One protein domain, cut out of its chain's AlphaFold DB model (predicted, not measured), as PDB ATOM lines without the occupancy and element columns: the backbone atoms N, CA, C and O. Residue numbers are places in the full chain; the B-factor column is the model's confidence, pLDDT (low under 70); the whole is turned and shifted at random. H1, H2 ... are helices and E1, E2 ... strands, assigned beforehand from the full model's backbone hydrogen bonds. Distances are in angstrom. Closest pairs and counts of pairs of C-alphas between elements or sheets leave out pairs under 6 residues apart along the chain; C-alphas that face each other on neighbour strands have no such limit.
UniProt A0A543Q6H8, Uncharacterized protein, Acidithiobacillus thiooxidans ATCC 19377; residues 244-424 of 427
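Overview. This is residues 244 to 424 of the 427 residues of an uncharacterized protein of Acidithiobacillus thiooxidans ATCC 19377 (UniProt A0A543Q6H8). Two twisted four-stranded sheets, E3-E8-E5-E6 and E7-E4-E9-E10, lie face to face as a sandwich, their strands running nearly along each other. The small pair E1-E2 sits beside E9, H2 only grazes the second sheet, H3 only grazes the end of the first, and long loops surround this core. The printed part has 181 residues, with named elements in the order E1 H1 H2 E2 E3 E4 E5 E6 E7 E8 E9 E10 H3; the three sheets are antiparallel and the class is mostly strand, though under half of the residues are in named elements. It is compact, with a radius of gyration of the C-alphas of 15.5 A and spans of 51 by 36 by 25 A.

Arrangement. E1, residues 246 to 248, is antiparallel to E2, residues 275 to 277, with N 248 and O 275 2.8 A apart. H1, residues 260 to 263, and H2, residues 266 to 269, are close but not clearly touching; the closest C-alphas, of Cys 263 and Gln 269, are 5.9 A apart. One sheet runs E3, residues 290 to 300, E8, 346 to 355, E5, 317 to 322, and E6, 325 to 330; N 294 and O 352, 2.8 A, N 319 and O 353, 2.9 A, and N 330 and O 318, 2.8 A, are within hydrogen-bond range. The other runs E7, residues 337 to 343, E4, 306 to 315, E9, 373 to 380, and E10, 385 to 388, with N 310 and O 339 2.9 A, N 311 and O 377 2.8 A and N 378 and O 387 2.8 A apart. E5 and E6 form a hairpin, as do E9 and E10. The sheets' best planes are 21 degrees apart; Ala 314 of E4 and Val 354 of E8 have the closest C-alphas of those strands, 6.3 A. The closest C-alphas of E2 and E9, of Trp 275 and Ile 375, are 4.5 A apart. H3, residues 408 to 411, only grazes E3-E8-E5-E6. The three helices are too short for an O i to N i+4 pair; the one O i to N i+3 pair is within range in H3 alone.

Along the chain. E1 begins at C-alpha 246, (47.973, 36.848, 131.394). E3 is 32.3 A long, E8 29.6 A, E4 28.9 A and E9 24.1 A. H3 ends at C-alpha 411, (51.296, 31.992, 107.170).

Size, cuts and confidence. The C-alphas farthest apart, of Ser 303 and Ser 363, are 52.3 A apart. The printed part has no cut. Long links join E1 to H1, E2 to E3, E8 to E9 and E10 to H3. The mean pLDDT of the printed part is 70.8; 83 residues are under 70, among them 244 to 273 and 358 to 371.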
ATOM      1  N   PRO A 244      53.761  42.135 131.812       53.62
ATOM      2  CA  PRO A 244      53.257  40.880 132.368       53.62
ATOM      3  C   PRO A 244      52.502  40.063 131.311       53.62
ATOM      4  O   PRO A 244      51.847  40.631 130.445       53.62
ATOM      5  N   THR A 245      52.522  38.736 131.412       53.41
ATOM      6  CA  THR A 245      51.575  37.883 130.676       53.41
ATOM      7  C   THR A 245      50.296  37.663 131.481       53.41
ATOM      8  O   THR A 245      50.305  37.718 132.714       53.41
ATOM      9  N   TYR A 246      49.202  37.361 130.791       55.91
ATOM     10  CA  TYR A 246      47.973  36.848 131.394       55.91
ATOM     11  C   TYR A 246      47.910  35.325 131.239       55.91
ATOM     12  O   TYR A 246      48.485  34.787 130.295       55.91
ATOM     13  N   ALA A 247      47.225  34.645 132.162       57.91
ATOM     14  CA  ALA A 247      47.070  33.192 132.187       57.91
ATOM     15  C   ALA A 247      45.598  32.797 132.390       57.91
ATOM     16  O   ALA A 247      44.859  33.488 133.098       57.91
ATOM     17  N   TRP A 248      45.189  31.685 131.777       58.09
ATOM     18  CA  TRP A 248      43.859  31.092 131.889       58.09
ATOM     19  C   TRP A 248      43.959  29.591 132.193       58.09
ATOM     20  O   TRP A 248      44.396  28.779 131.369       58.09
ATOM     21  N   ALA A 249      43.495  29.226 133.389       58.44
ATOM     22  CA  ALA A 249      43.343  27.855 133.848       58.44
ATOM     23  C   ALA A 249      42.462  26.983 132.938       58.44
ATOM     24  O   ALA A 249      41.319  27.309 132.626       58.44
ATOM     25  N   CYS A 250      42.964  25.787 132.623       55.16
ATOM     26  CA  CYS A 250      42.242  24.750 131.879       55.16
ATOM     27  C   CYS A 250      40.978  24.200 132.584       55.16
ATOM     28  O   CYS A 250      40.280  23.378 131.989       55.16
ATOM     29  N   ASP A 251      40.687  24.583 133.837       45.91
ATOM     30  CA  ASP A 251      39.553  24.060 134.619       45.91
ATOM     31  C   ASP A 251      38.368  25.031 134.776       45.91
ATOM     32  O   ASP A 251      37.268  24.585 135.123       45.91
ATOM     33  N   THR A 252      38.537  26.325 134.475       45.88
ATOM     34  CA  THR A 252      37.476  27.303 134.735       45.88
ATOM     35  C   THR A 252      36.371  27.193 133.692       45.88
ATOM     36  O   THR A 252      36.557  27.411 132.497       45.88
ATOM     37  N   SER A 253      35.159  26.894 134.162       37.12
ATOM     38  CA  SER A 253      33.938  26.824 133.347       37.12
ATOM     39  C   SER A 253      33.401  28.200 132.916       37.12
ATOM     40  O   SER A 253      32.247  28.320 132.493       37.12
ATOM     41  N   GLU A 254      34.226  29.244 133.012       38.25
ATOM     42  CA  GLU A 254      33.884  30.622 132.677       38.25
ATOM     43  C   GLU A 254      34.061  30.870 131.171       38.25
ATOM     44  O   GLU A 254      35.052  31.416 130.712       38.25
ATOM     45  N   ASN A 255      33.025  30.489 130.418       40.47
ATOM     46  CA  ASN A 255      32.699  30.954 129.064       40.47
ATOM     47  C   ASN A 255      33.720  30.713 127.925       40.47
ATOM     48  O   ASN A 255      34.590  31.523 127.631       40.47
ATOM     49  N   GLY A 256      33.412  29.708 127.099       45.09
ATOM     50  CA  GLY A 256      33.538  29.838 125.639       45.09
ATOM     51  C   GLY A 256      34.726  29.136 124.989       45.09
ATOM     52  O   GLY A 256      34.512  28.343 124.072       45.09
ATOM     53  N   TRP A 257      35.949  29.379 125.456       52.09
ATOM     54  CA  TRP A 257      37.160  28.904 124.780       52.09
ATOM     55  C   TRP A 257      37.866  27.817 125.587       52.09
ATOM     56  O   TRP A 257      38.658  28.063 126.487       52.09
ATOM     57  N   GLN A 258      37.545  26.569 125.250       53.00
ATOM     58  CA  GLN A 258      38.331  25.407 125.647       53.00
ATOM     59  C   GLN A 258      38.338  24.386 124.502       53.00
ATOM     60  O   GLN A 258      37.318  23.723 124.268       53.00
ATOM     61  N   PRO A 259      39.474  24.157 123.817       54.84
ATOM     62  CA  PRO A 259      39.681  22.917 123.084       54.84
ATOM     63  C   PRO A 259      39.798  21.789 124.115       54.84
ATOM     64  O   PRO A 259      40.888  21.427 124.558       54.84
ATOM     65  N   GLY A 260      38.655  21.236 124.535       57.19
ATOM     66  CA  GLY A 260      38.576  20.279 125.645       57.19
ATOM     67  C   GLY A 260      39.456  19.033 125.471       57.19
ATOM     68  O   GLY A 260      39.792  18.383 126.456       57.19
ATOM     69  N   SER A 261      39.890  18.723 124.245       62.97
ATOM     70  CA  SER A 261      40.889  17.692 123.930       62.97
ATOM     71  C   SER A 261      42.310  18.007 124.413       62.97
ATOM     72  O   SER A 261      43.049  17.073 124.710       62.97
ATOM     73  N   VAL A 262      42.710  19.280 124.500       68.00
ATOM     74  CA  VAL A 262      44.046  19.691 124.968       68.00
ATOM     75  C   VAL A 262      44.097  19.710 126.491       68.00
ATOM     76  O   VAL A 262      44.922  19.009 127.070       68.00
ATOM     77  N   CYS A 263      43.164  20.405 127.147       68.25
ATOM     78  CA  CYS A 263      43.115  20.492 128.613       68.25
ATOM     79  C   CYS A 263      42.877  19.137 129.318       68.25
ATOM     80  O   CYS A 263      43.213  18.985 130.490       68.25
ATOM     81  N   THR A 264      42.337  18.130 128.616       67.44
ATOM     82  CA  THR A 264      42.186  16.753 129.134       67.44
ATOM     83  C   THR A 264      43.285  15.786 128.677       67.44
ATOM     84  O   THR A 264      43.251  14.604 129.025       67.44
ATOM     85  N   ASN A 265      44.281  16.248 127.915       68.56
ATOM     86  CA  ASN A 265      45.394  15.407 127.490       68.56
ATOM     87  C   ASN A 265      46.388  15.216 128.646       68.56
ATOM     88  O   ASN A 265      46.991  16.174 129.128       68.56
ATOM     89  N   SER A 266      46.623  13.966 129.048       69.69
ATOM     90  CA  SER A 266      47.491  13.618 130.182       69.69
ATOM     91  C   SER A 266      48.929  14.148 130.084       69.69
ATOM     92  O   SER A 266      49.575  14.315 131.119       69.69
ATOM     93  N   ALA A 267      49.434  14.420 128.873       67.75
ATOM     94  CA  ALA A 267      50.772  14.978 128.656       67.75
ATOM     95  C   ALA A 267      50.908  16.451 129.090       67.75
ATOM     96  O   ALA A 267      52.021  16.892 129.355       67.75
ATOM     97  N   ILE A 268      49.799  17.195 129.196       69.50
ATOM     98  CA  ILE A 268      49.799  18.598 129.648       69.50
ATOM     99  C   ILE A 268      48.973  18.803 130.925       69.50
ATOM    100  O   ILE A 268      49.400  19.535 131.815       69.50
ATOM    101  N   GLN A 269      47.882  18.050 131.098       67.38
ATOM    102  CA  GLN A 269      47.050  18.065 132.306       67.38
ATOM    103  C   GLN A 269      47.860  17.785 133.584       67.38
ATOM    104  O   GLN A 269      47.616  18.391 134.622       67.38
ATOM    105  N   SER A 270      48.853  16.889 133.515       65.00
ATOM    106  CA  SER A 270      49.704  16.538 134.663       65.00
ATOM    107  C   SER A 270      50.715  17.621 135.059       65.00
ATOM    108  O   SER A 270      51.202  17.594 136.186       65.00
ATOM    109  N   SER A 271      51.000  18.580 134.171       62.75
ATOM    110  CA  SER A 271      51.866  19.732 134.463       62.75
ATOM    111  C   SER A 271      51.126  20.911 135.104       62.75
ATOM    112  O   SER A 271      51.763  21.827 135.610       62.75
ATOM    113  N   GLY A 272      49.787  20.902 135.080       65.12
ATOM    114  CA  GLY A 272      48.963  22.032 135.521       65.12
ATOM    115  C   GLY A 272      49.049  23.271 134.620       65.12
ATOM    116  O   GLY A 272      48.549  24.316 135.013       65.12
ATOM    117  N   ALA A 273      49.686  23.160 133.449       67.88
ATOM    118  CA  ALA A 273      49.896  24.251 132.502       67.88
ATOM    119  C   ALA A 273      48.593  24.990 132.137       67.88
ATOM    120  O   ALA A 273      47.524  24.385 132.015       67.88
ATOM    121  N   GLU A 274      48.716  26.298 131.926       73.62
ATOM    122  CA  GLU A 274      47.616  27.226 131.657       73.62
ATOM    123  C   GLU A 274      47.835  27.918 130.310       73.62
ATOM    124  O   GLU A 274      48.967  28.059 129.849       73.62
ATOM    125  N   TRP A 275      46.768  28.353 129.649       75.75
ATOM    126  CA  TRP A 275      46.918  29.114 128.410       75.75
ATOM    127  C   TRP A 275      47.373  30.536 128.730       75.75
ATOM    128  O   TRP A 275      46.702  31.233 129.485       75.75
ATOM    129  N   ILE A 276      48.491  30.974 128.151       74.44
ATOM    130  CA  ILE A 276      49.048  32.316 128.346       74.44
ATOM    131  C   ILE A 276      48.985  33.170 127.081       74.44
ATOM    132  O   ILE A 276      49.052  32.656 125.961       74.44
ATOM    133  N   PHE A 277      48.869  34.483 127.277       72.00
ATOM    134  CA  PHE A 277      48.871  35.503 126.227       72.00
ATOM    135  C   PHE A 277      49.548  36.804 126.704       72.00
ATOM    136  O   PHE A 277      49.752  37.019 127.904       72.00
ATOM    137  N   GLY A 278      49.941  37.663 125.757       64.19
ATOM    138  CA  GLY A 278      50.628  38.933 126.035       64.19
ATOM    139  C   GLY A 278      49.749  39.980 126.730       64.19
ATOM    140  O   GLY A 278      48.524  39.895 126.700       64.19
ATOM    141  N   SER A 279      50.351  41.012 127.329       57.50
ATOM    142  CA  SER A 279      49.588  42.101 127.960       57.50
ATOM    143  C   SER A 279      48.793  42.903 126.938       57.50
ATOM    144  O   SER A 279      47.668  43.334 127.189       57.50
ATOM    145  N   ASN A 280      49.412  43.137 125.779       52.56
ATOM    146  CA  ASN A 280      48.926  44.079 124.778       52.56
ATOM    147  C   ASN A 280      47.855  43.473 123.861       52.56
ATOM    148  O   ASN A 280      47.386  44.147 122.949       52.56
ATOM    149  N   THR A 281      47.438  42.231 124.123       49.44
ATOM    150  CA  THR A 281      46.255  41.606 123.513       49.44
ATOM    151  C   THR A 281      44.981  41.833 124.349       49.44
ATOM    152  O   THR A 281      43.894  41.431 123.938       49.44
ATOM    153  N   GLY A 282      45.094  42.537 125.486       44.28
ATOM    154  CA  GLY A 282      43.979  42.921 126.355       44.28
ATOM    155  C   GLY A 282      43.457  41.780 127.234       44.28
ATOM    156  O   GLY A 282      43.851  40.630 127.087       44.28
ATOM    157  N   ILE A 283      42.525  42.087 128.144       40.22
ATOM    158  CA  ILE A 283      41.882  41.085 129.028       40.22
ATOM    159  C   ILE A 283      41.113  40.018 128.213       40.22
ATOM    160  O   ILE A 283      40.920  38.901 128.681       40.22
ATOM    161  N   SER A 284      40.724  40.357 126.982       46.38
ATOM    162  CA  SER A 284      40.050  39.502 126.001       46.38
ATOM    163  C   SER A 284      40.995  38.598 125.186       46.38
ATOM    164  O   SER A 284      40.543  37.798 124.365       46.38
ATOM    165  N   GLY A 285      42.318  38.767 125.318       45.66
ATOM    166  CA  GLY A 285      43.340  38.045 124.548       45.66
ATOM    167  C   GLY A 285      43.331  38.293 123.027       45.66
ATOM    168  O   GLY A 285      44.108  37.676 122.292       45.66
ATOM    169  N   THR A 286      42.457  39.171 122.526       50.50
ATOM    170  CA  THR A 286      42.099  39.302 121.106       50.50
ATOM    171  C   THR A 286      43.138  40.103 120.310       50.50
ATOM    172  O   THR A 286      42.938  41.277 120.004       50.50
ATOM    173  N   ALA A 287      44.252  39.481 119.917       51.69
ATOM    174  CA  ALA A 287      45.216  40.136 119.029       51.69
ATOM    175  C   ALA A 287      44.705  40.168 117.578       51.69
ATOM    176  O   ALA A 287      44.598  39.125 116.924       51.69
ATOM    177  N   GLN A 288      44.450  41.361 117.032       52.62
ATOM    178  CA  GLN A 288      44.176  41.514 115.602       52.62
ATOM    179  C   GLN A 288      45.483  41.488 114.797       52.62
ATOM    180  O   GLN A 288      46.258  42.442 114.805       52.62
ATOM    181  N   SER A 289      45.705  40.417 114.028       54.09
ATOM    182  CA  SER A 289      46.804  40.300 113.047       54.09
ATOM    183  C   SER A 289      48.226  40.545 113.583       54.09
ATOM    184  O   SER A 289      49.091  41.029 112.854       54.09
ATOM    185  N   GLY A 290      48.490  40.202 114.843       66.62
ATOM    186  CA  GLY A 290      49.802  40.358 115.468       66.62
ATOM    187  C   GLY A 290      50.209  39.151 116.305       66.62
ATOM    188  O   GLY A 290      49.482  38.160 116.388       66.62
ATOM    189  N   TYR A 291      51.400  39.234 116.889       75.56
ATOM    190  CA  TYR A 291      51.987  38.173 117.699       75.56
ATOM    191  C   TYR A 291      52.536  38.699 119.022       75.56
ATOM    192  O   TYR A 291      53.092  39.794 119.080       75.56
ATOM    193  N   SER A 292      52.443  37.874 120.057       78.19
ATOM    194  CA  SER A 292      53.097  38.098 121.348       78.19
ATOM    195  C   SER A 292      54.228  37.096 121.522       78.19
ATOM    196  O   SER A 292      54.143  35.957 121.062       78.19
ATOM    197  N   VAL A 293      55.299  37.521 122.188       80.94
ATOM    198  CA  VAL A 293      56.472  36.687 122.468       80.94
ATOM    199  C   VAL A 293      56.665  36.675 123.968       80.94
ATOM    200  O   VAL A 293      56.912  37.719 124.562       80.94
ATOM    201  N   MET A 294      56.522  35.511 124.580       84.56
ATOM    202  CA  MET A 294      56.530  35.339 126.025       84.56
ATOM    203  C   MET A 294      57.823  34.619 126.392       84.56
ATOM    204  O   MET A 294      58.088  33.537 125.878       84.56
ATOM    205  N   GLN A 295      58.645  35.218 127.248       84.56
ATOM    206  CA  GLN A 295      59.910  34.648 127.701       84.56
ATOM    207  C   GLN A 295      59.807  34.170 129.149       84.56
ATOM    208  O   GLN A 295      59.353  34.909 130.026       84.56
ATOM    209  N   ALA A 296      60.322  32.969 129.390       80.94
ATOM    210  CA  ALA A 296      60.612  32.407 130.700       80.94
ATOM    211  C   ALA A 296      62.087  31.979 130.797       80.94
ATOM    212  O   ALA A 296      62.840  31.989 129.817       80.94
ATOM    213  N   ARG A 297      62.516  31.615 132.007       79.69
ATOM    214  CA  ARG A 297      63.877  31.151 132.306       79.69
ATOM    215  C   ARG A 297      63.827  29.862 133.108       79.69
ATOM    216  O   ARG A 297      63.001  29.733 134.007       79.69
ATOM    217  N   TYR A 298      64.754  28.959 132.822       77.44
ATOM    218  CA  TYR A 298      64.985  27.750 133.602       77.44
ATOM    219  C   TYR A 298      66.475  27.639 133.927       77.44
ATOM    220  O   TYR A 298      67.298  27.844 133.049       77.44
ATOM    221  N   ASP A 299      66.843  27.324 135.167       78.19
ATOM    222  CA  ASP A 299      68.237  27.040 135.533       78.19
ATOM    223  C   ASP A 299      68.403  25.524 135.657       78.19
ATOM    224  O   ASP A 299      67.893  24.926 136.607       78.19
ATOM    225  N   ASN A 300      69.079  24.888 134.694       75.50
ATOM    226  CA  ASN A 300      69.427  23.472 134.778       75.50
ATOM    227  C   ASN A 300      70.462  23.285 135.902       75.50
ATOM    228  O   ASN A 300      71.641  23.606 135.714       75.50
ATOM    229  N   PRO A 301      70.081  22.681 137.047       70.56
ATOM    230  CA  PRO A 301      70.929  22.630 138.234       70.56
ATOM    231  C   PRO A 301      72.014  21.546 138.141       70.56
ATOM    232  O   PRO A 301      72.752  21.311 139.103       70.56
ATOM    233  N   THR A 302      72.082  20.814 137.026       69.75
ATOM    234  CA  THR A 302      73.009  19.699 136.831       69.75
ATOM    235  C   THR A 302      74.266  20.148 136.089       69.75
ATOM    236  O   THR A 302      74.256  21.084 135.299       69.75
ATOM    237  N   SER A 303      75.382  19.447 136.297       66.81
ATOM    238  CA  SER A 303      76.649  19.718 135.600       66.81
ATOM    239  C   SER A 303      76.711  19.153 134.169       66.81
ATOM    240  O   SER A 303      77.791  19.075 133.582       66.81
ATOM    241  N   SER A 304      75.574  18.732 133.610       69.56
ATOM    242  CA  SER A 304      75.448  18.064 132.312       69.56
ATOM    243  C   SER A 304      74.226  18.562 131.542       69.56
ATOM    244  O   SER A 304      73.259  19.025 132.139       69.56
ATOM    245  N   THR A 305      74.232  18.426 130.219       80.12
ATOM    246  CA  THR A 305      73.027  18.658 129.415       80.12
ATOM    247  C   THR A 305      71.898  17.735 129.884       80.12
ATOM    248  O   THR A 305      72.090  16.520 129.953       80.12
ATOM    249  N   MET A 306      70.733  18.299 130.203       82.38
ATOM    250  CA  MET A 306      69.535  17.566 130.603       82.38
ATOM    251  C   MET A 306      68.662  17.282 129.368       82.38
ATOM    252  O   MET A 306      68.184  18.225 128.737       82.38
ATOM    253  N   PRO A 307      68.409  16.006 129.020       85.38
ATOM    254  CA  PRO A 307      67.384  15.655 128.045       85.38
ATOM    255  C   PRO A 307      65.997  15.936 128.625       85.38
ATOM    256  O   PRO A 307      65.679  15.486 129.736       85.38
ATOM    257  N   ALA A 308      65.177  16.649 127.860       87.81
ATOM    258  CA  ALA A 308      63.816  17.007 128.233       87.81
ATOM    259  C   ALA A 308      62.871  16.916 127.026       87.81
ATOM    260  O   ALA A 308      63.294  16.829 125.875       87.81
ATOM    261  N   THR A 309      61.579  16.933 127.315       92.12
ATOM    262  CA  THR A 309      60.492  16.866 126.347       92.12
ATOM    263  C   THR A 309      59.681  18.147 126.454       92.12
ATOM    264  O   THR A 309      59.083  18.413 127.497       92.12
ATOM    265  N   LEU A 310      59.665  18.925 125.379       95.12
ATOM    266  CA  LEU A 310      58.778  20.067 125.187       95.12
ATOM    267  C   LEU A 310      57.407  19.548 124.732       95.12
ATOM    268  O   LEU A 310      57.339  18.696 123.851       95.12
ATOM    269  N   THR A 311      56.321  20.049 125.313       93.19
ATOM    270  CA  THR A 311      54.943  19.759 124.894       93.19
ATOM    271  C   THR A 311      54.141  21.055 124.873       93.19
ATOM    272  O   THR A 311      54.105  21.759 125.878       93.19
ATOM    273  N   PHE A 312      53.524  21.399 123.740       94.00
ATOM    274  CA  PHE A 312      52.867  22.697 123.563       94.00
ATOM    275  C   PHE A 312      51.746  22.682 122.511       94.00
ATOM    276  O   PHE A 312      51.677  21.790 121.666       94.00
ATOM    277  N   ALA A 313      50.871  23.685 122.570       90.19
ATOM    278  CA  ALA A 313      49.873  24.022 121.551       90.19
ATOM    279  C   ALA A 313      49.660  25.545 121.530       90.19
ATOM    280  O   ALA A 313      49.957  26.221 122.516       90.19
ATOM    281  N   ALA A 314      49.161  26.090 120.421       87.75
ATOM    282  CA  ALA A 314      48.946  27.529 120.266       87.75
ATOM    283  C   ALA A 314      47.719  27.822 119.407       87.75
ATOM    284  O   ALA A 314      47.399  27.047 118.507       87.75
ATOM    285  N   ASP A 315      47.062  28.946 119.682       79.94
ATOM    286  CA  ASP A 315      45.920  29.436 118.926       79.94
ATOM    287  C   ASP A 315      46.309  30.704 118.133       79.94
ATOM    288  O   ASP A 315      46.596  31.750 118.717       79.94
ATOM    289  N   ASN A 316      46.454  30.661 116.805       75.50
ATOM    290  CA  ASN A 316      46.468  29.472 115.934       75.50
ATOM    291  C   ASN A 316      47.890  28.944 115.671       75.50
ATOM    292  O   ASN A 316      48.054  27.772 115.343       75.50
ATOM    293  N   PHE A 317      48.913  29.793 115.798       86.62
ATOM    294  CA  PHE A 317      50.299  29.470 115.453       86.62
ATOM    295  C   PHE A 317      51.227  29.697 116.642       86.62
ATOM    296  O   PHE A 317      51.126  30.714 117.332       86.62
ATOM    297  N   GLY A 318      52.162  28.773 116.859       91.19
ATOM    298  CA  GLY A 318      53.104  28.822 117.971       91.19
ATOM    299  C   GLY A 318      54.510  28.406 117.566       91.19
ATOM    300  O   GLY A 318      54.685  27.426 116.848       91.19
ATOM    301  N   TRP A 319      55.516  29.109 118.078       92.31
ATOM    302  CA  TRP A 319      56.934  28.797 117.890       92.31
ATOM    303  C   TRP A 319      57.635  28.814 119.241       92.31
ATOM    304  O   TRP A 319      57.380  29.702 120.056       92.31
ATOM    305  N   VAL A 320      58.546  27.867 119.461       95.00
ATOM    306  CA  VAL A 320      59.324  27.784 120.703       95.00
ATOM    307  C   VAL A 320      60.810  27.842 120.382       95.00
ATOM    308  O   VAL A 320      61.286  27.100 119.519       95.00
ATOM    309  N   TRP A 321      61.547  28.677 121.113       91.12
ATOM    310  CA  TRP A 321      63.007  28.707 121.109       91.12
ATOM    311  C   TRP A 321      63.561  28.361 122.484       91.12
ATOM    312  O   TRP A 321      62.989  28.720 123.512       91.12
ATOM    313  N   ILE A 322      64.725  27.716 122.478       86.75
ATOM    314  CA  ILE A 322      65.579  27.527 123.649       86.75
ATOM    315  C   ILE A 322      66.910  28.208 123.332       86.75
ATOM    316  O   ILE A 322      67.533  27.905 122.315       86.75
ATOM    317  N   ASN A 323      67.342  29.156 124.165       82.56
ATOM    318  CA  ASN A 323      68.583  29.922 123.972       82.56
ATOM    319  C   ASN A 323      68.709  30.598 122.588       82.56
ATOM    320  O   ASN A 323      69.809  30.763 122.056       82.56
ATOM    321  N   GLY A 324      67.575  30.986 121.993       81.50
ATOM    322  CA  GLY A 324      67.500  31.594 120.662       81.50
ATOM    323  C   GLY A 324      67.573  30.620 119.476       81.50
ATOM    324  O   GLY A 324      67.487  31.074 118.336       81.50
ATOM    325  N   GLU A 325      67.684  29.307 119.699       83.75
ATOM    326  CA  GLU A 325      67.519  28.273 118.666       83.75
ATOM    327  C   GLU A 325      66.064  27.791 118.639       83.75
ATOM    328  O   GLU A 325      65.506  27.460 119.685       83.75
ATOM    329  N   GLN A 326      65.427  27.769 117.462       88.12
ATOM    330  CA  GLN A 326      64.039  27.313 117.342       88.12
ATOM    331  C   GLN A 326      63.992  25.790 117.494       88.12
ATOM    332  O   GLN A 326      64.632  25.071 116.729       88.12
ATOM    333  N   VAL A 327      63.206  25.306 118.454       93.94
ATOM    334  CA  VAL A 327      63.071  23.875 118.770       93.94
ATOM    335  C   VAL A 327      61.712  23.288 118.390       93.94
ATOM    336  O   VAL A 327      61.564  22.072 118.396       93.94
ATOM    337  N   GLY A 328      60.718  24.123 118.071       93.94
ATOM    338  CA  GLY A 328      59.383  23.654 117.707       93.94
ATOM    339  C   GLY A 328      58.539  24.701 116.983       93.94
ATOM    340  O   GLY A 328      58.762  25.906 117.116       93.94
ATOM    341  N   TYR A 329      57.558  24.213 116.225       94.50
ATOM    342  CA  TYR A 329      56.479  24.983 115.602       94.50
ATOM    343  C   TYR A 329      55.159  24.196 115.692       94.50
ATOM    344  O   TYR A 329      55.173  22.966 115.665       94.50
ATOM    345  N   THR A 330      54.026  24.890 115.795       92.88
ATOM    346  CA  THR A 330      52.678  24.309 115.736       92.88
ATOM    347  C   THR A 330      51.699  25.263 115.047       92.88
ATOM    348  O   THR A 330      51.835  26.478 115.165       92.88
ATOM    349  N   ASP A 331      50.703  24.708 114.359       89.31
ATOM    350  CA  ASP A 331      49.588  25.403 113.697       89.31
ATOM    351  C   ASP A 331      48.214  24.928 114.213       89.31
ATOM    352  O   ASP A 331      47.202  24.974 113.510       89.31
ATOM    353  N   THR A 332      48.182  24.404 115.444       83.06
ATOM    354  CA  THR A 332      46.992  23.796 116.045       83.06
ATOM    355  C   THR A 332      46.884  24.055 117.547       83.06
ATOM    356  O   THR A 332      47.823  23.853 118.322       83.06
ATOM    357  N   PHE A 333      45.662  24.411 117.948       79.75
ATOM    358  CA  PHE A 333      45.194  24.524 119.330       79.75
ATOM    359  C   PHE A 333      44.385  23.294 119.787       79.75
ATOM    360  O   PHE A 333      43.912  23.244 120.918       79.75
ATOM    361  N   THR A 334      44.182  22.292 118.919       76.81
ATOM    362  CA  THR A 334      43.300  21.132 119.196       76.81
ATOM    363  C   THR A 334      44.050  19.861 119.598       76.81
ATOM    364  O   THR A 334      43.460  18.940 120.177       76.81
ATOM    365  N   THR A 335      45.353  19.821 119.321       83.62
ATOM    366  CA  THR A 335      46.278  18.716 119.596       83.62
ATOM    367  C   THR A 335      47.606  19.265 120.102       83.62
ATOM    368  O   THR A 335      48.012  20.347 119.700       83.62
ATOM    369  N   LEU A 336      48.301  18.500 120.943       88.94
ATOM    370  CA  LEU A 336      49.636  18.858 121.421       88.94
ATOM    371  C   LEU A 336      50.715  18.455 120.412       88.94
ATOM    372  O   LEU A 336      50.704  17.327 119.915       88.94
ATOM    373  N   THR A 337      51.677  19.347 120.207       94.12
ATOM    374  CA  THR A 337      52.964  19.069 119.565       94.12
ATOM    375  C   THR A 337      53.985  18.724 120.647       94.12
ATOM    376  O   THR A 337      53.998  19.336 121.717       94.12
ATOM    377  N   THR A 338      54.831  17.724 120.391       93.81
ATOM    378  CA  THR A 338      55.815  17.220 121.357       93.81
ATOM    379  C   THR A 338      57.176  17.075 120.696       93.81
ATOM    380  O   THR A 338      57.302  16.331 119.727       93.81
ATOM    381  N   GLU A 339      58.191  17.727 121.260       96.00
ATOM    382  CA  GLU A 339      59.555  17.757 120.728       96.00
ATOM    383  C   GLU A 339      60.583  17.308 121.771       96.00
ATOM    384  O   GLU A 339      60.461  17.588 122.969       96.00
ATOM    385  N   ALA A 340      61.621  16.607 121.314       96.06
ATOM    386  CA  ALA A 340      62.746  16.212 122.155       96.06
ATOM    387  C   ALA A 340      63.799  17.328 122.165       96.06
ATOM    388  O   ALA A 340      64.407  17.619 121.138       96.06
ATOM    389  N   ILE A 341      64.037  17.925 123.333       95.50
ATOM    390  CA  ILE A 341      64.945  19.062 123.506       95.50
ATOM    391  C   ILE A 341      66.111  18.720 124.443       95.50
ATOM    392  O   ILE A 341      66.171  17.660 125.073       95.50
ATOM    393  N   SER A 342      67.087  19.621 124.524       87.12
ATOM    394  CA  SER A 342      68.264  19.475 125.379       87.12
ATOM    395  C   SER A 342      68.614  20.801 126.034       87.12
ATOM    396  O   SER A 342      68.871  21.783 125.348       87.12
ATOM    397  N   LEU A 343      68.643  20.798 127.363       79.81
ATOM    398  CA  LEU A 343      68.914  21.962 128.200       79.81
ATOM    399  C   LEU A 343      70.378  21.899 128.674       79.81
ATOM    400  O   LEU A 343      70.717  20.971 129.417       79.81
ATOM    401  N   PRO A 344      71.308  22.755 128.204       78.44
ATOM    402  CA  PRO A 344      72.683  22.797 128.715       78.44
ATOM    403  C   PRO A 344      72.745  23.137 130.222       78.44
ATOM    404  O   PRO A 344      71.737  23.486 130.820       78.44
ATOM    405  N   PRO A 345      73.901  22.981 130.896       73.25
ATOM    406  CA  PRO A 345      74.063  23.405 132.293       73.25
ATOM    407  C   PRO A 345      73.920  24.923 132.483       73.25
ATOM    408  O   PRO A 345      74.610  25.679 131.794       73.25
ATOM    409  N   GLY A 346      73.156  25.353 133.492       67.62
ATOM    410  CA  GLY A 346      72.956  26.765 133.845       67.62
ATOM    411  C   GLY A 346      71.634  27.361 133.346       67.62
ATOM    412  O   GLY A 346      70.684  26.635 133.075       67.62
ATOM    413  N   GLU A 347      71.583  28.695 133.252       79.12
ATOM    414  CA  GLU A 347      70.387  29.442 132.840       79.12
ATOM    415  C   GLU A 347      70.109  29.298 131.334       79.12
ATOM    416  O   GLU A 347      70.876  29.784 130.502       79.12
ATOM    417  N   ASP A 348      68.967  28.689 131.025       77.25
ATOM    418  CA  ASP A 348      68.336  28.600 129.716       77.25
ATOM    419  C   ASP A 348      67.218  29.647 129.574       77.25
ATOM    420  O   ASP A 348      66.398  29.832 130.483       77.25
ATOM    421  N   THR A 349      67.125  30.295 128.410       82.56
ATOM    422  CA  THR A 349      65.962  31.125 128.043       82.56
ATOM    423  C   THR A 349      64.982  30.327 127.193       82.56
ATOM    424  O   THR A 349      65.381  29.704 126.208       82.56
ATOM    425  N   VAL A 350      63.698  30.380 127.545       88.38
ATOM    426  CA  VAL A 350      62.601  29.773 126.782       88.38
ATOM    427  C   VAL A 350      61.743  30.898 126.221       88.38
ATOM    428  O   VAL A 350      61.112  31.617 126.991       88.38
ATOM    429  N   ASP A 351      61.710  31.047 124.900       88.06
ATOM    430  CA  ASP A 351      60.832  32.004 124.223       88.06
ATOM    431  C   ASP A 351      59.675  31.244 123.570       88.06
ATOM    432  O   ASP A 351      59.899  30.301 122.812       88.06
ATOM    433  N   PHE A 352      58.441  31.660 123.840       91.06
ATOM    434  CA  PHE A 352      57.227  31.119 123.240       91.06
ATOM    435  C   PHE A 352      56.485  32.244 122.520       91.06
ATOM    436  O   PHE A 352      55.915  33.139 123.144       91.06
ATOM    437  N   MET A 353      56.521  32.220 121.190       87.50
ATOM    438  CA  MET A 353      55.766  33.151 120.361       87.50
ATOM    439  C   MET A 353      54.426  32.537 119.980       87.50
ATOM    440  O   MET A 353      54.386  31.390 119.539       87.50
ATOM    441  N   VAL A 354      53.362  33.327 120.093       86.75
ATOM    442  CA  VAL A 354      51.996  32.966 119.694       86.75
ATOM    443  C   VAL A 354      51.449  34.008 118.726       86.75
ATOM    444  O   VAL A 354      51.668  35.209 118.903       86.75
ATOM    445  N   MET A 355      50.765  33.555 117.678       79.81
ATOM    446  CA  MET A 355      50.150  34.407 116.663       79.81
ATOM    447  C   MET A 355      48.779  33.859 116.278       79.81
ATOM    448  O   MET A 355      48.617  32.668 116.014       79.81
ATOM    449  N   ASN A 356      47.815  34.763 116.172       74.19
ATOM    450  CA  ASN A 356      46.464  34.467 115.725       74.19
ATOM    451  C   ASN A 356      46.348  34.522 114.183       74.19
ATOM    452  O   ASN A 356      46.998  35.358 113.548       74.19
ATOM    453  N   ASP A 357      45.507  33.685 113.568       71.69
ATOM    454  CA  ASP A 357      45.065  33.876 112.182       71.69
ATOM    455  C   ASP A 357      44.035  35.025 112.148       71.69
ATOM    456  O   ASP A 357      42.962  34.913 112.740       71.69
ATOM    457  N   PRO A 358      44.286  36.133 111.425       61.22
ATOM    458  CA  PRO A 358      43.335  37.235 111.297       61.22
ATOM    459  C   PRO A 358      42.033  36.878 110.556       61.22
ATOM    460  O   PRO A 358      41.157  37.733 110.442       61.22
ATOM    461  N   ASN A 359      41.903  35.659 110.020       61.72
ATOM    462  CA  ASN A 359      40.674  35.124 109.423       61.72
ATOM    463  C   ASN A 359      39.949  34.132 110.351       61.72
ATOM    464  O   ASN A 359      38.885  33.623 109.982       61.72
ATOM    465  N   ALA A 360      40.519  33.837 111.522       57.00
ATOM    466  CA  ALA A 360      39.860  33.099 112.582       57.00
ATOM    467  C   ALA A 360      39.145  34.073 113.551       57.00
ATOM    468  O   ALA A 360      39.648  35.166 113.830       57.00
ATOM    469  N   PRO A 361      37.966  33.702 114.077       51.62
ATOM    470  CA  PRO A 361      36.993  32.842 113.418       51.62
ATOM    471  C   PRO A 361      36.484  33.542 112.143       51.62
ATOM    472  O   PRO A 361      36.551  34.761 112.005       51.62
ATOM    473  N   SER A 362      35.855  32.799 111.231       44.91
ATOM    474  CA  SER A 362      35.243  33.363 110.009       44.91
ATOM    475  C   SER A 362      34.014  34.270 110.251       44.91
ATOM    476  O   SER A 362      33.270  34.587 109.321       44.91
ATOM    477  N   SER A 363      33.751  34.623 111.504       41.84
ATOM    478  CA  SER A 363      32.676  35.473 112.005       41.84
ATOM    479  C   SER A 363      33.229  36.279 113.173       41.84
ATOM    480  O   SER A 363      33.950  35.691 113.973       41.84
ATOM    481  N   GLU A 364      32.856  37.562 113.266       41.03
ATOM    482  CA  GLU A 364      33.187  38.487 114.368       41.03
ATOM    483  C   GLU A 364      33.284  37.746 115.717       41.03
ATOM    484  O   GLU A 364      32.234  37.362 116.248       41.03
ATOM    485  N   PRO A 365      34.498  37.487 116.245       40.56
ATOM    486  CA  PRO A 365      34.642  36.776 117.505       40.56
ATOM    487  C   PRO A 365      34.018  37.610 118.614       40.56
ATOM    488  O   PRO A 365      34.274  38.814 118.718       40.56
ATOM    489  N   THR A 366      33.237  36.975 119.487       43.56
ATOM    490  CA  THR A 366      32.989  37.591 120.794       43.56
ATOM    491  C   THR A 366      34.296  37.656 121.592       43.56
ATOM    492  O   THR A 366      35.285  37.010 121.243       43.56
ATOM    493  N   GLU A 367      34.310  38.453 122.662       40.12
ATOM    494  CA  GLU A 367      35.481  38.859 123.467       40.12
ATOM    495  C   GLU A 367      36.364  37.706 124.008       40.12
ATOM    496  O   GLU A 367      37.418  37.958 124.575       40.12
ATOM    497  N   PHE A 368      35.975  36.443 123.816       45.59
ATOM    498  CA  PHE A 368      36.696  35.258 124.290       45.59
ATOM    499  C   PHE A 368      36.881  34.170 123.219       45.59
ATOM    500  O   PHE A 368      37.386  33.103 123.532       45.59
ATOM    501  N   GLU A 369      36.462  34.384 121.966       46.19
ATOM    502  CA  GLU A 369      36.349  33.298 120.972       46.19
ATOM    503  C   GLU A 369      37.614  33.013 120.152       46.19
ATOM    504  O   GLU A 369      37.663  31.968 119.502       46.19
ATOM    505  N   ASN A 370      38.613  33.905 120.149       54.38
ATOM    506  CA  ASN A 370      39.855  33.699 119.391       54.38
ATOM    507  C   ASN A 370      41.053  34.543 119.902       54.38
ATOM    508  O   ASN A 370      41.383  35.576 119.303       54.38
ATOM    509  N   PRO A 371      41.679  34.167 121.031       56.84
ATOM    510  CA  PRO A 371      42.841  34.858 121.575       56.84
ATOM    511  C   PRO A 371      44.160  34.399 120.928       56.84
ATOM    512  O   PRO A 371      44.324  33.230 120.595       56.84
ATOM    513  N   ALA A 372      45.153  35.292 120.835       70.62
ATOM    514  CA  ALA A 372      46.527  34.903 120.491       70.62
ATOM    515  C   ALA A 372      47.208  34.288 121.722       70.62
ATOM    516  O   ALA A 372      47.877  34.990 122.484       70.62
ATOM    517  N   ALA A 373      46.988  32.993 121.941       78.12
ATOM    518  CA  ALA A 373      47.343  32.312 123.182       78.12
ATOM    519  C   ALA A 373      48.111  31.007 122.944       78.12
ATOM    520  O   ALA A 373      48.057  30.405 121.873       78.12
ATOM    521  N   GLY A 374      48.827  30.539 123.965       83.44
ATOM    522  CA  GLY A 374      49.564  29.281 123.908       83.44
ATOM    523  C   GLY A 374      49.673  28.592 125.258       83.44
ATOM    524  O   GLY A 374      49.700  29.241 126.297       83.44
ATOM    525  N   ILE A 375      49.772  27.269 125.238       85.06
ATOM    526  CA  ILE A 375      49.990  26.430 126.418       85.06
ATOM    527  C   ILE A 375      51.253  25.597 126.204       85.06
ATOM    528  O   ILE A 375      51.464  25.039 125.125       85.06
ATOM    529  N   LEU A 376      52.118  25.532 127.216       92.00
ATOM    530  CA  LEU A 376      53.427  24.879 127.124       92.00
ATOM    531  C   LEU A 376      53.842  24.258 128.460       92.00
ATOM    532  O   LEU A 376      53.651  24.854 129.526       92.00
ATOM    533  N   SER A 377      54.462  23.080 128.381       87.75
ATOM    534  CA  SER A 377      55.212  22.449 129.462       87.75
ATOM    535  C   SER A 377      56.514  21.820 128.949       87.75
ATOM    536  O   SER A 377      56.621  21.370 127.807       87.75
ATOM    537  N   ILE A 378      57.525  21.783 129.814       86.31
ATOM    538  CA  ILE A 378      58.780  21.062 129.611       86.31
ATOM    539  C   ILE A 378      58.918  20.050 130.743       86.31
ATOM    540  O   ILE A 378      58.823  20.391 131.923       86.31
ATOM    541  N   THR A 379      59.158  18.793 130.380       82.38
ATOM    542  CA  THR A 379      59.264  17.664 131.311       82.38
ATOM    543  C   THR A 379      60.615  16.977 131.142       82.38
ATOM    544  O   THR A 379      61.026  16.680 130.024       82.38
ATOM    545  N   ASN A 380      61.334  16.721 132.234       78.00
ATOM    546  CA  ASN A 380      62.640  16.061 132.178       78.00
ATOM    547  C   ASN A 380      62.521  14.541 131.940       78.00
ATOM    548  O   ASN A 380      61.445  13.949 132.027       78.00
ATOM    549  N   SER A 381      63.653  13.875 131.693       76.81
ATOM    550  CA  SER A 381      63.707  12.417 131.472       76.81
ATOM    551  C   SER A 381      63.197  11.534 132.631       76.81
ATOM    552  O   SER A 381      62.987  10.339 132.422       76.81
ATOM    553  N   ALA A 382      62.961  12.088 133.827       71.25
ATOM    554  CA  ALA A 382      62.333  11.390 134.953       71.25
ATOM    555  C   ALA A 382      60.797  11.548 134.998       71.25
ATOM    556  O   ALA A 382      60.159  11.004 135.900       71.25
ATOM    557  N   GLY A 383      60.196  12.275 134.047       67.00
ATOM    558  CA  GLY A 383      58.758  12.556 134.014       67.00
ATOM    559  C   GLY A 383      58.321  13.708 134.925       67.00
ATOM    560  O   GLY A 383      57.128  13.867 135.162       67.00
ATOM    561  N   GLN A 384      59.260  14.505 135.442       75.94
ATOM    562  CA  GLN A 384      58.964  15.690 136.248       75.94
ATOM    563  C   GLN A 384      58.874  16.931 135.349       75.94
ATOM    564  O   GLN A 384      59.818  17.225 134.612       75.94
ATOM    565  N   THR A 385      57.777  17.686 135.445       77.44
ATOM    566  CA  THR A 385      57.665  19.036 134.868       77.44
ATOM    567  C   THR A 385      58.695  19.965 135.513       77.44
ATOM    568  O   THR A 385      58.812  20.017 136.737       77.44
ATOM    569  N   ILE A 386      59.467  20.668 134.684       75.50
ATOM    570  CA  ILE A 386      60.556  21.564 135.106       75.50
ATOM    571  C   ILE A 386      60.326  23.030 134.725       75.50
ATOM    572  O   ILE A 386      60.944  23.907 135.317       75.50
ATOM    573  N   LEU A 387      59.448  23.283 133.756       81.75
ATOM    574  CA  LEU A 387      58.961  24.605 133.379       81.75
ATOM    575  C   LEU A 387      57.573  24.428 132.765       81.75
ATOM    576  O   LEU A 387      57.357  23.497 131.987       81.75
ATOM    577  N   ALA A 388      56.635  25.296 133.114       77.88
ATOM    578  CA  ALA A 388      55.294  25.286 132.556       77.88
ATOM    579  C   ALA A 388      54.682  26.691 132.603       77.88
ATOM    580  O   ALA A 388      55.179  27.608 133.255       77.88
ATOM    581  N   THR A 389      53.602  26.859 131.860       72.50
ATOM    582  CA  THR A 389      52.901  28.140 131.659       72.50
ATOM    583  C   THR A 389      52.127  28.636 132.887       72.50
ATOM    584  O   THR A 389      51.739  29.796 132.934       72.50
ATOM    585  N   ASN A 390      51.997  27.795 133.916       61.38
ATOM    586  CA  ASN A 390      51.354  28.066 135.207       61.38
ATOM    587  C   ASN A 390      52.329  28.301 136.383       61.38
ATOM    588  O   ASN A 390      51.909  28.757 137.442       61.38
ATOM    589  N   ASP A 391      53.607  27.937 136.227       47.94
ATOM    590  CA  ASP A 391      54.578  27.774 137.329       47.94
ATOM    591  C   ASP A 391      55.809  28.689 137.169       47.94
ATOM    592  O   ASP A 391      56.888  28.442 137.707       47.94
ATOM    593  N   THR A 392      55.724  29.729 136.334       51.25
ATOM    594  CA  THR A 392      56.871  30.597 136.025       51.25
ATOM    595  C   THR A 392      56.421  32.022 135.707       51.25
ATOM    596  O   THR A 392      55.390  32.222 135.072       51.25
ATOM    597  N   ASP A 393      57.212  33.018 136.122       64.25
ATOM    598  CA  ASP A 393      57.020  34.429 135.759       64.25
ATOM    599  C   ASP A 393      57.335  34.638 134.259       64.25
ATOM    600  O   ASP A 393      58.439  35.051 133.890       64.25
ATOM    601  N   TRP A 394      56.379  34.322 133.380       70.31
ATOM    602  CA  TRP A 394      56.467  34.638 131.953       70.31
ATOM    603  C   TRP A 394      56.347  36.157 131.739       70.31
ATOM    604  O   TRP A 394      55.525  36.836 132.355       70.31
ATOM    605  N   THR A 395      57.185  36.707 130.858       73.75
ATOM    606  CA  THR A 395      57.171  38.141 130.512       73.75
ATOM    607  C   THR A 395      57.076  38.337 129.009       73.75
ATOM    608  O   THR A 395      57.765  37.652 128.257       73.75
ATOM    609  N   GLU A 396      56.241  39.266 128.551       72.50
ATOM    610  CA  GLU A 396      56.152  39.604 127.130       72.50
ATOM    611  C   GLU A 396      57.368  40.452 126.703       72.50
ATOM    612  O   GLU A 396      57.752  41.379 127.423       72.50
ATOM    613  N   ILE A 397      57.981  40.144 125.551       70.25
ATOM    614  CA  ILE A 397      59.223  40.775 125.074       70.25
ATOM    615  C   ILE A 397      59.101  41.450 123.697       70.25
ATOM    616  O   ILE A 397      58.538  40.922 122.738       70.25
ATOM    617  N   ASP A 398      59.735  42.620 123.571       59.91
ATOM    618  CA  ASP A 398      59.724  43.450 122.353       59.91
ATOM    619  C   ASP A 398      60.530  42.870 121.178       59.91
ATOM    620  O   ASP A 398      60.298  43.228 120.022       59.91
ATOM    621  N   ASN A 399      61.503  41.996 121.453       61.56
ATOM    622  CA  ASN A 399      62.459  41.503 120.460       61.56
ATOM    623  C   ASN A 399      62.533  39.965 120.502       61.56
ATOM    624  O   ASN A 399      63.333  39.444 121.284       61.56
ATOM    625  N   PRO A 400      61.737  39.237 119.691       61.44
ATOM    626  CA  PRO A 400      61.873  37.787 119.562       61.44
ATOM    627  C   PRO A 400      63.257  37.362 119.052       61.44
ATOM    628  O   PRO A 400      63.937  38.137 118.365       61.44
ATOM    629  N   PRO A 401      63.631  36.089 119.272       65.19
ATOM    630  CA  PRO A 401      64.652  35.419 118.479       65.19
ATOM    631  C   PRO A 401      64.407  35.599 116.972       65.19
ATOM    632  O   PRO A 401      63.292  35.480 116.464       65.19
ATOM    633  N   THR A 402      65.464  35.920 116.229       64.94
ATOM    634  CA  THR A 402      65.350  36.235 114.799       64.94
ATOM    635  C   THR A 402      65.197  34.988 113.928       64.94
ATOM    636  O   THR A 402      65.910  34.009 114.132       64.94
ATOM    637  N   ASN A 403      64.409  35.109 112.854       71.94
ATOM    638  CA  ASN A 403      64.163  34.095 111.812       71.94
ATOM    639  C   ASN A 403      63.310  32.873 112.242       71.94
ATOM    640  O   ASN A 403      63.781  31.745 112.107       71.94
ATOM    641  N   PRO A 404      62.055  33.065 112.703       80.38
ATOM    642  CA  PRO A 404      61.068  31.979 112.771       80.38
ATOM    643  C   PRO A 404      60.886  31.269 111.419       80.38
ATOM    644  O   PRO A 404      60.743  31.934 110.386       80.38
ATOM    645  N   ASP A 405      60.826  29.936 111.444       80.25
ATOM    646  CA  ASP A 405      60.502  29.066 110.305       80.25
ATOM    647  C   ASP A 405      59.335  28.115 110.668       80.25
ATOM    648  O   ASP A 405      59.462  27.351 111.630       80.25
ATOM    649  N   PRO A 406      58.185  28.151 109.964       85.62
ATOM    650  CA  PRO A 406      57.821  29.112 108.923       85.62
ATOM    651  C   PRO A 406      57.733  30.538 109.474       85.62
ATOM    652  O   PRO A 406      57.413  30.756 110.641       85.62
ATOM    653  N   SER A 407      57.980  31.533 108.622       81.50
ATOM    654  CA  SER A 407      57.865  32.929 109.046       81.50
ATOM    655  C   SER A 407      56.393  33.319 109.286       81.50
ATOM    656  O   SER A 407      55.527  32.903 108.510       81.50
ATOM    657  N   PRO A 408      56.087  34.185 110.269       77.62
ATOM    658  CA  PRO A 408      54.738  34.706 110.515       77.62
ATOM    659  C   PRO A 408      54.085  35.253 109.241       77.62
ATOM    660  O   PRO A 408      52.960  34.911 108.893       77.62
ATOM    661  N   GLN A 409      54.853  36.024 108.469       75.88
ATOM    662  CA  GLN A 409      54.409  36.623 107.213       75.88
ATOM    663  C   GLN A 409      54.021  35.596 106.136       75.88
ATOM    664  O   GLN A 409      53.179  35.906 105.294       75.88
ATOM    665  N   SER A 410      54.622  34.400 106.132       82.62
ATOM    666  CA  SER A 410      54.303  33.338 105.164       82.62
ATOM    667  C   SER A 410      53.055  32.523 105.512       82.62
ATOM    668  O   SER A 410      52.581  31.785 104.653       82.62
ATOM    669  N   LEU A 411      52.527  32.658 106.732       78.31
ATOM    670  CA  LEU A 411      51.296  31.992 107.170       78.31
ATOM    671  C   LEU A 411      50.043  32.846 106.922       78.31
ATOM    672  O   LEU A 411      48.940  32.311 106.858       78.31
ATOM    673  N   LEU A 412      50.205  34.163 106.762       71.38
ATOM    674  CA  LEU A 412      49.095  35.105 106.615       71.38
ATOM    675  C   LEU A 412      48.729  35.395 105.146       71.38
ATOM    676  O   LEU A 412      49.591  35.327 104.262       71.38
ATOM    677  N   PRO A 413      47.471  35.790 104.853       67.25
ATOM    678  CA  PRO A 413      47.084  36.217 103.512       67.25
ATOM    679  C   PRO A 413      47.842  37.461 103.035       67.25
ATOM    680  O   PRO A 413      48.278  38.311 103.816       67.25
ATOM    681  N   ALA A 414      47.922  37.621 101.714       63.69
ATOM    682  CA  ALA A 414      48.544  38.786 101.098       63.69
ATOM    683  C   ALA A 414      47.864  40.099 101.540       63.69
ATOM    684  O   ALA A 414      46.677  40.304 101.292       63.69
ATOM    685  N   GLY A 415      48.644  41.001 102.141       58.06
ATOM    686  CA  GLY A 415      48.188  42.308 102.629       58.06
ATOM    687  C   GLY A 415      48.232  42.470 104.150       58.06
ATOM    688  O   GLY A 415      48.214  43.606 104.618       58.06
ATOM    689  N   TYR A 416      48.359  41.377 104.907       62.69
ATOM    690  CA  TYR A 416      48.612  41.418 106.349       62.69
ATOM    691  C   TYR A 416      50.114  41.457 106.631       62.69
ATOM    692  O   TYR A 416      50.862  40.672 106.051       62.69
ATOM    693  N   THR A 417      50.537  42.326 107.550       65.81
ATOM    694  CA  THR A 417      51.915  42.389 108.058       65.81
ATOM    695  C   THR A 417      51.870  42.189 109.573       65.81
ATOM    696  O   THR A 417      51.420  43.106 110.264       65.81
ATOM    697  N   PRO A 418      52.307  41.035 110.104       66.00
ATOM    698  CA  PRO A 418      52.192  40.750 111.527       66.00
ATOM    699  C   PRO A 418      53.148  41.622 112.345       66.00
ATOM    700  O   PRO A 418      54.337  41.720 112.029       66.00
ATOM    701  N   GLN A 419      52.633  42.253 113.400       65.25
ATOM    702  CA  GLN A 419      53.402  43.118 114.304       65.25
ATOM    703  C   GLN A 419      53.578  42.466 115.679       65.25
ATOM    704  O   GLN A 419      52.715  41.704 116.111       65.25
ATOM    705  N   ASN A 420      54.678  42.785 116.372       68.19
ATOM    706  CA  ASN A 420      54.844  42.391 117.771       68.19
ATOM    707  C   ASN A 420      53.914  43.245 118.647       68.19
ATOM    708  O   ASN A 420      54.011  44.477 118.635       68.19
ATOM    709  N   CYS A 421      53.040  42.603 119.419       64.00
ATOM    710  CA  CYS A 421      52.102  43.274 120.308       64.00
ATOM    711  C   CYS A 421      52.811  44.040 121.426       64.00
ATOM    712  O   CYS A 421      52.393  45.154 121.742       64.00
ATOM    713  N   ALA A 422      53.938  43.534 121.936       61.28
ATOM    714  CA  ALA A 422      54.770  44.220 122.928       61.28
ATOM    715  C   ALA A 422      55.198  45.630 122.461       61.28
ATOM    716  O   ALA A 422      55.084  46.604 123.207       61.28
ATOM    717  N   ALA A 423      55.516  45.775 121.167       56.59
ATOM    718  CA  ALA A 423      55.890  47.043 120.534       56.59
ATOM    719  C   ALA A 423      54.704  48.006 120.264       56.59
ATOM    720  O   ALA A 423      54.877  49.018 119.582       56.59
ATOM    721  N   GLY A 424      53.502  47.700 120.771       52.66
ATOM    722  CA  GLY A 424      52.283  48.497 120.593       52.66
ATOM    723  C   GLY A 424      51.585  48.304 119.242       52.66
ATOM    724  O   GLY A 424      50.805  49.160 118.839       52.66
TER     725      GLY A 424